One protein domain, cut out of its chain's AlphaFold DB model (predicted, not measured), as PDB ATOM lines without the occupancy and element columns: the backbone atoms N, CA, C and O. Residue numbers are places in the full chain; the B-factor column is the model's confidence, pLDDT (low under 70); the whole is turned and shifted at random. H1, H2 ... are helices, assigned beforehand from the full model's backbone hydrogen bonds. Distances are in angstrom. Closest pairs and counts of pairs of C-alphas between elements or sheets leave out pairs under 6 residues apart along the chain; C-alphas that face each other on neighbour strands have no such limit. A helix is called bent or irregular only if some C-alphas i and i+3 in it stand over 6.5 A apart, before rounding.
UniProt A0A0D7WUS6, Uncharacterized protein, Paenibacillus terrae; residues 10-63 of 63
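Overview. This is residues 10 to 63 of the 63 residues of an uncharacterized protein of Paenibacillus terrae (UniProt A0A0D7WUS6). H2 and H3 meet near their ends and make a wide V, and H1 sits in the mouth of that V, crossing both of them steeply. A long loop, residues 22 to 34, leads from the far end of H1 back to the beginning of H2. The printed part has 54 residues with three named helices, in the order H1, H2, H3, and no named strand; its class is all helix. It is compact, with a radius of gyration of the C-alphas of 10.2 A, and its outline is rounded, with spans of 25 by 21 by 16 A.

Arrangement. H1, residues 10 to 21, touches H2, residues 35 to 47, and it does so with residues 12 to 15 alone. Their closest C-alphas are those of Val 12 and Lys 39, 6.2 A apart. The two helices run the same way at a steep tilt of 65 degrees. H1 also touches H3, residues 49 to 61, where the closest C-alphas, those of Ala 18 and Met 55, are 5.3 A apart. H1 and H3 run opposite ways at a steep tilt of 69.6 degrees, only just short of about perpendicular. H2 and H3 are close but not clearly touching, with 2 pairs of C-alphas within 8 A; the closest are those of Met 46 and Asn 52, at 5.4 A. They run opposite ways at a steep tilt of 69 degrees, only just short of about perpendicular. In H1 and H3 every O i to N i+4 pair is within hydrogen-bond range, while in H2 it is 5 of 9.

Along the chain. H1 begins with C-alpha 10 at (121.707, 65.025, 180.578) and measures 16.4 A from first to last C-alpha. H2 runs from Tyr 35, with its C-alpha at (129.798, 68.311, 178.630), to Phe 47, over 17.9 A. H2 is irregular: C-alphas 41 and 44 are 7.8 A apart, against about 5 A in a regular helix. H3 runs from Asn 49 to Ala 61 over 18.4 A and ends with C-alpha 61 at (114.356, 60.780, 192.460).

Size, cuts and confidence. The two C-alphas farthest apart are those of Lys 28 and Asn 63, at 28.6 A. The printed part has no cut, and it ends at residue 63, the chain's last residue. The link from H1 to H2 is long, with 13 residues whose C-alphas lie 8 to 14 A from the mean of the C-alphas. The link from H2 to H3 is tight, with 1 residue. The mean pLDDT of the printed part is 89.9, and it is under 70 at residue 28 and at residues 62 to 63.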
ATOM      1  N   GLU A  10     122.453  65.330 179.348       94.19
ATOM      2  CA  GLU A  10     121.707  65.025 180.578       94.19
ATOM      3  C   GLU A  10     122.312  63.848 181.346       94.19
ATOM      4  O   GLU A  10     122.593  63.970 182.534       94.19
ATOM      5  N   ASN A  11     122.614  62.738 180.667       95.25
ATOM      6  CA  ASN A  11     123.196  61.566 181.323       95.25
ATOM      7  C   ASN A  11     124.627  61.814 181.816       95.25
ATOM      8  O   ASN A  11     125.060  61.192 182.781       95.25
ATOM      9  N   VAL A  12     125.373  62.711 181.169       94.75
ATOM     10  CA  VAL A  12     126.708  63.116 181.629       94.75
ATOM     11  C   VAL A  12     126.604  64.018 182.869       94.75
ATOM     12  O   VAL A  12     127.398  63.864 183.790       94.75
ATOM     13  N   ILE A  13     125.598  64.892 182.952       94.31
ATOM     14  CA  ILE A  13     125.300  65.670 184.172       94.31
ATOM     15  C   ILE A  13     124.810  64.754 185.307       94.31
ATOM     16  O   ILE A  13     125.181  64.932 186.470       94.31
ATOM     17  N   LEU A  14     124.018  63.730 184.979       95.69
ATOM     18  CA  LEU A  14     123.609  62.695 185.927       95.69
ATOM     19  C   LEU A  14     124.821  61.911 186.447       95.69
ATOM     20  O   LEU A  14     124.921  61.654 187.646       95.69
ATOM     21  N   LEU A  15     125.763  61.575 185.562       95.12
ATOM     22  CA  LEU A  15     127.027  60.938 185.927       95.12
ATOM     23  C   LEU A  15     127.848  61.830 186.865       95.12
ATOM     24  O   LEU A  15     128.320  61.345 187.888       95.12
ATOM     25  N   GLU A  16     127.973  63.126 186.565       94.88
ATOM     26  CA  GLU A  16     128.633  64.092 187.453       94.88
ATOM     27  C   GLU A  16     127.983  64.105 188.843       94.88
ATOM     28  O   GLU A  16     128.674  63.995 189.856       94.88
ATOM     29  N   SER A  17     126.653  64.172 188.901       94.44
ATOM     30  CA  SER A  17     125.897  64.157 190.160       94.44
ATOM     31  C   SER A  17     126.116  62.862 190.948       94.44
ATOM     32  O   SER A  17     126.341  62.902 192.159       94.44
ATOM     33  N   ALA A  18     126.119  61.715 190.266       95.19
ATOM     34  CA  ALA A  18     126.379  60.415 190.876       95.19
ATOM     35  C   ALA A  18     127.809  60.315 191.424       95.19
ATOM     36  O   ALA A  18     128.007  59.906 192.567       95.19
ATOM     37  N   MET A  19     128.801  60.741 190.642       94.44
ATOM     38  CA  MET A  19     130.202  60.796 191.065       94.44
ATOM     39  C   MET A  19     130.378  61.703 192.287       94.44
ATOM     40  O   MET A  19     131.064  61.318 193.234       94.44
ATOM     41  N   LYS A  20     129.695  62.857 192.315       93.38
ATOM     42  CA  LYS A  20     129.732  63.806 193.437       93.38
ATOM     43  C   LYS A  20     129.156  63.195 194.707       93.38
ATOM     44  O   LYS A  20     129.764  63.299 195.766       93.38
ATOM     45  N   ALA A  21     128.003  62.536 194.593       94.12
ATOM     46  CA  ALA A  21     127.330  61.886 195.715       94.12
ATOM     47  C   ALA A  21     128.150  60.730 196.308       94.12
ATOM     48  O   ALA A  21     128.024  60.430 197.492       94.12
ATOM     49  N   LEU A  22     128.990  60.091 195.493       94.69
ATOM     50  CA  LEU A  22     129.881  59.005 195.901       94.69
ATOM     51  C   LEU A  22     131.270  59.490 196.352       94.69
ATOM     52  O   LEU A  22     132.105  58.664 196.710       94.69
ATOM     53  N   GLY A  23     131.534  60.801 196.327       92.50
ATOM     54  CA  GLY A  23     132.809  61.378 196.762       92.50
ATOM     55  C   GLY A  23     133.971  61.189 195.784       92.50
ATOM     56  O   GLY A  23     135.127  61.296 196.191       92.50
ATOM     57  N   TYR A  24     133.704  60.914 194.502       89.06
ATOM     58  CA  TYR A  24     134.767  60.866 193.497       89.06
ATOM     59  C   TYR A  24     135.356  62.265 193.264       89.06
ATOM     60  O   TYR A  24     134.617  63.255 193.284       89.06
ATOM     61  N   PRO A  25     136.670  62.366 192.996       83.38
ATOM     62  CA  PRO A  25     137.277  63.624 192.593       83.38
ATOM     63  C   PRO A  25     136.728  64.020 191.221       83.38
ATOM     64  O   PRO A  25     137.027  63.387 190.212       83.38
ATOM     65  N   ILE A  26     135.896  65.058 191.193       78.62
ATOM     66  CA  ILE A  26     135.393  65.632 189.948       78.62
ATOM     67  C   ILE A  26     136.392  66.680 189.461       78.62
ATOM     68  O   ILE A  26     136.932  67.455 190.255       78.62
ATOM     69  N   GLU A  27     136.650  66.699 188.154       73.00
ATOM     70  CA  GLU A  27     137.492  67.714 187.529       73.00
ATOM     71  C   GLU A  27     136.993  69.138 187.831       73.00
ATOM     72  O   GLU A  27     135.822  69.378 188.118       73.00
ATOM     73  N   LYS A  28     137.885  70.130 187.720       67.88
ATOM     74  CA  LYS A  28     137.566  71.544 188.001       67.88
ATOM     75  C   LYS A  28     136.453  72.122 187.108       67.88
ATOM     76  O   LYS A  28     135.978  73.227 187.370       67.88
ATOM     77  N   VAL A  29     136.066  71.418 186.042       72.38
ATOM     78  CA  VAL A  29     135.044  71.836 185.082       72.38
ATOM     79  C   VAL A  29     133.828  70.922 185.206       72.38
ATOM     80  O   VAL A  29     133.929  69.717 185.012       72.38
ATOM     81  N   SER A  30     132.672  71.514 185.507       82.88
ATOM     82  CA  SER A  30     131.398  70.791 185.591       82.88
ATOM     83  C   SER A  30     130.898  70.354 184.211       82.88
ATOM     84  O   SER A  30     131.052  71.095 183.232       82.88
ATOM     85  N   ALA A  31     130.213  69.210 184.134       83.00
ATOM     86  CA  ALA A  31     129.565  68.731 182.912       83.00
ATOM     87  C   ALA A  31     128.499  69.707 182.392       83.00
ATOM     88  O   ALA A  31     128.236  69.763 181.188       83.00
ATOM     89  N   ALA A  32     127.902  70.512 183.277       85.31
ATOM     90  CA  ALA A  32     126.975  71.571 182.885       85.31
ATOM     91  C   ALA A  32     127.660  72.658 182.034       85.31
ATOM     92  O   ALA A  32     127.031  73.214 181.129       85.31
ATOM     93  N   LYS A  33     128.946  72.932 182.305       86.94
ATOM     94  CA  LYS A  33     129.756  73.957 181.633       86.94
ATOM     95  C   LYS A  33     130.489  73.411 180.404       86.94
ATOM     96  O   LYS A  33     130.472  74.066 179.367       86.94
ATOM     97  N   ASP A  34     131.082  72.221 180.499       89.00
ATOM     98  CA  ASP A  34     131.708  71.522 179.368       89.00
ATOM     99  C   ASP A  34     131.358  70.031 179.373       89.00
ATOM    100  O   ASP A  34     132.069  69.185 179.918       89.00
ATOM    101  N   TYR A  35     130.252  69.696 178.708       87.12
ATOM    102  CA  TYR A  35     129.798  68.311 178.630       87.12
ATOM    103  C   TYR A  35     130.760  67.421 177.830       87.12
ATOM    104  O   TYR A  35     130.827  66.221 178.092       87.12
ATOM    105  N   LYS A  36     131.466  67.968 176.826       91.19
ATOM    106  CA  LYS A  36     132.309  67.164 175.927       91.19
ATOM    107  C   LYS A  36     133.597  66.770 176.630       91.19
ATOM    108  O   LYS A  36     133.930  65.587 176.608       91.19
ATOM    109  N   GLY A  37     134.265  67.736 177.265       90.62
ATOM    110  CA  GLY A  37     135.465  67.491 178.062       90.62
ATOM    111  C   GLY A  37     135.173  66.536 179.213       90.62
ATOM    112  O   GLY A  37     135.799  65.483 179.316       90.62
ATOM    113  N   PHE A  38     134.118  66.820 179.985       91.88
ATOM    114  CA  PHE A  38     133.716  65.954 181.092       91.88
ATOM    115  C   PHE A  38     133.426  64.523 180.631       91.88
ATOM    116  O   PHE A  38     133.928  63.567 181.223       91.88
ATOM    117  N   LYS A  39     132.632  64.362 179.560       92.88
ATOM    118  CA  LYS A  39     132.321  63.049 178.979       92.88
ATOM    119  C   LYS A  39     133.598  62.312 178.585       92.88
ATOM    120  O   LYS A  39     133.717  61.133 178.895       92.88
ATOM    121  N   TYR A  40     134.512  62.967 177.875       91.88
ATOM    122  CA  TYR A  40     135.729  62.318 177.391       91.88
ATOM    123  C   TYR A  40     136.568  61.751 178.545       91.88
ATOM    124  O   TYR A  40     137.017  60.612 178.457       91.88
ATOM    125  N   ASN A  41     136.687  62.497 179.644       90.38
ATOM    126  CA  ASN A  41     137.512  62.105 180.787       90.38
ATOM    127  C   ASN A  41     136.823  61.123 181.747       90.38
ATOM    128  O   ASN A  41     137.502  60.313 182.370       90.38
ATOM    129  N   ASN A  42     135.493  61.186 181.884       91.31
ATOM    130  CA  ASN A  42     134.791  60.521 182.991       91.31
ATOM    131  C   ASN A  42     133.740  59.492 182.554       91.31
ATOM    132  O   ASN A  42     133.240  58.750 183.394       91.31
ATOM    133  N   TRP A  43     133.356  59.411 181.273       93.75
ATOM    134  CA  TRP A  43     132.213  58.576 180.860       93.75
ATOM    135  C   TRP A  43     132.395  57.079 181.140       93.75
ATOM    136  O   TRP A  43     131.421  56.373 181.403       93.75
ATOM    137  N   ASN A  44     133.635  56.591 181.144       93.56
ATOM    138  CA  ASN A  44     133.964  55.220 181.536       93.56
ATOM    139  C   ASN A  44     133.492  54.878 182.962       93.56
ATOM    140  O   ASN A  44     133.154  53.725 183.227       93.56
ATOM    141  N   MET A  45     133.389  55.867 183.855       94.25
ATOM    142  CA  MET A  45     132.926  55.674 185.233       94.25
ATOM    143  C   MET A  45     131.483  55.164 185.307       94.25
ATOM    144  O   MET A  45     131.139  54.463 186.253       94.25
ATOM    145  N   MET A  46     130.651  55.422 184.290       93.31
ATOM    146  CA  MET A  46     129.278  54.902 184.212       93.31
ATOM    147  C   MET A  46     129.219  53.363 184.236       93.31
ATOM    148  O   MET A  46     128.213  52.795 184.662       93.31
ATOM    149  N   PHE A  47     130.289  52.677 183.817       93.69
ATOM    150  CA  PHE A  47     130.361  51.213 183.838       93.69
ATOM    151  C   PHE A  47     130.654  50.631 185.227       93.69
ATOM    152  O   PHE A  47     130.484  49.430 185.428       93.69
ATOM    153  N   HIS A  48     131.055  51.448 186.205       95.31
ATOM    154  CA  HIS A  48     131.227  50.981 187.576       95.31
ATOM    155  C   HIS A  48     129.854  50.755 188.209       95.31
ATOM    156  O   HIS A  48     129.036  51.670 188.258       95.31
ATOM    157  N   ASN A  49     129.612  49.559 188.753       95.69
ATOM    158  CA  ASN A  49     128.310  49.192 189.326       95.69
ATOM    159  C   ASN A  49     127.806  50.191 190.377       95.69
ATOM    160  O   ASN A  49     126.625  50.517 190.388       95.69
ATOM    161  N   ILE A  50     128.703  50.708 191.224       96.44
ATOM    162  CA  ILE A  50     128.358  51.676 192.274       96.44
ATOM    163  C   ILE A  50     127.888  53.001 191.654       96.44
ATOM    164  O   ILE A  50     126.851  53.533 192.041       96.44
ATOM    165  N   VAL A  51     128.611  53.505 190.650       95.62
ATOM    166  CA  VAL A  51     128.252  54.739 189.934       95.62
ATOM    167  C   VAL A  51     126.953  54.547 189.158       95.62
ATOM    168  O   VAL A  51     126.059  55.380 189.248       95.62
ATOM    169  N   ASN A  52     126.807  53.425 188.453       97.25
ATOM    170  CA  ASN A  52     125.607  53.097 187.689       97.25
ATOM    171  C   ASN A  52     124.361  52.988 188.580       97.25
ATOM    172  O   ASN A  52     123.316  53.537 188.241       97.25
ATOM    173  N   SER A  53     124.485  52.318 189.731       96.75
ATOM    174  CA  SER A  53     123.417  52.239 190.733       96.75
ATOM    175  C   SER A  53     123.042  53.633 191.220       96.75
ATOM    176  O   SER A  53     121.863  53.978 191.251       96.75
ATOM    177  N   LYS A  54     124.040  54.478 191.506       96.69
ATOM    178  CA  LYS A  54     123.784  55.841 191.969       96.69
ATOM    179  C   LYS A  54     123.125  56.721 190.910       96.69
ATOM    180  O   LYS A  54     122.245  57.508 191.241       96.69
ATOM    181  N   MET A  55     123.506  56.578 189.642       95.81
ATOM    182  CA  MET A  55     122.835  57.259 188.532       95.81
ATOM    183  C   MET A  55     121.355  56.862 188.444       95.81
ATOM    184  O   MET A  55     120.517  57.742 188.289       95.81
ATOM    185  N   GLN A  56     121.022  55.575 188.602       96.06
ATOM    186  CA  GLN A  56     119.629  55.105 188.595       96.06
ATOM    187  C   GLN A  56     118.821  55.633 189.788       96.06
ATOM    188  O   GLN A  56     117.676  56.049 189.615       96.06
ATOM    189  N   GLU A  57     119.411  55.651 190.989       95.50
ATOM    190  CA  GLU A  57     118.785  56.247 192.179       95.50
ATOM    191  C   GLU A  57     118.429  57.722 191.947       95.50
ATOM    192  O   GLU A  57     117.303  58.139 192.215       95.50
ATOM    193  N   LEU A  58     119.373  58.503 191.412       94.69
ATOM    194  CA  LEU A  58     119.175  59.928 191.148       94.69
ATOM    195  C   LEU A  58     118.166  60.171 190.020       94.69
ATOM    196  O   LEU A  58     117.317  61.044 190.136       94.69
ATOM    197  N   GLU A  59     118.211  59.377 188.951       94.06
ATOM    198  CA  GLU A  59     117.240  59.449 187.853       94.06
ATOM    199  C   GLU A  59     115.805  59.172 188.327       94.06
ATOM    200  O   GLU A  59     114.866  59.800 187.845       94.06
ATOM    201  N   THR A  60     115.634  58.263 189.289       88.44
ATOM    202  CA  THR A  60     114.319  57.934 189.862       88.44
ATOM    203  C   THR A  60     113.829  59.023 190.814       88.44
ATOM    204  O   THR A  60     112.639  59.282 190.860       88.44
ATOM    205  N   ALA A  61     114.724  59.692 191.548       82.19
ATOM    206  CA  ALA A  61     114.356  60.780 192.460       82.19
ATOM    207  C   ALA A  61     113.920  62.077 191.746       82.19
ATOM    208  O   ALA A  61     113.326  62.950 192.373       82.19
ATOM    209  N   HIS A  62     114.255  62.221 190.461       64.44
ATOM    210  CA  HIS A  62     113.899  63.373 189.628       64.44
ATOM    211  C   HIS A  62     112.640  63.155 188.764       64.44
ATOM    212  O   HIS A  62     112.232  64.094 188.080       64.44
ATOM    213  N   ASN A  63     112.043  61.957 188.797       57.06
ATOM    214  CA  ASN A  63     110.759  61.621 188.164       57.06
ATOM    215  C   ASN A  63     109.664  61.452 189.221       57.06
ATOM    216  O   ASN A  63     108.499  61.750 188.886       57.06
TER     217      ASN A  63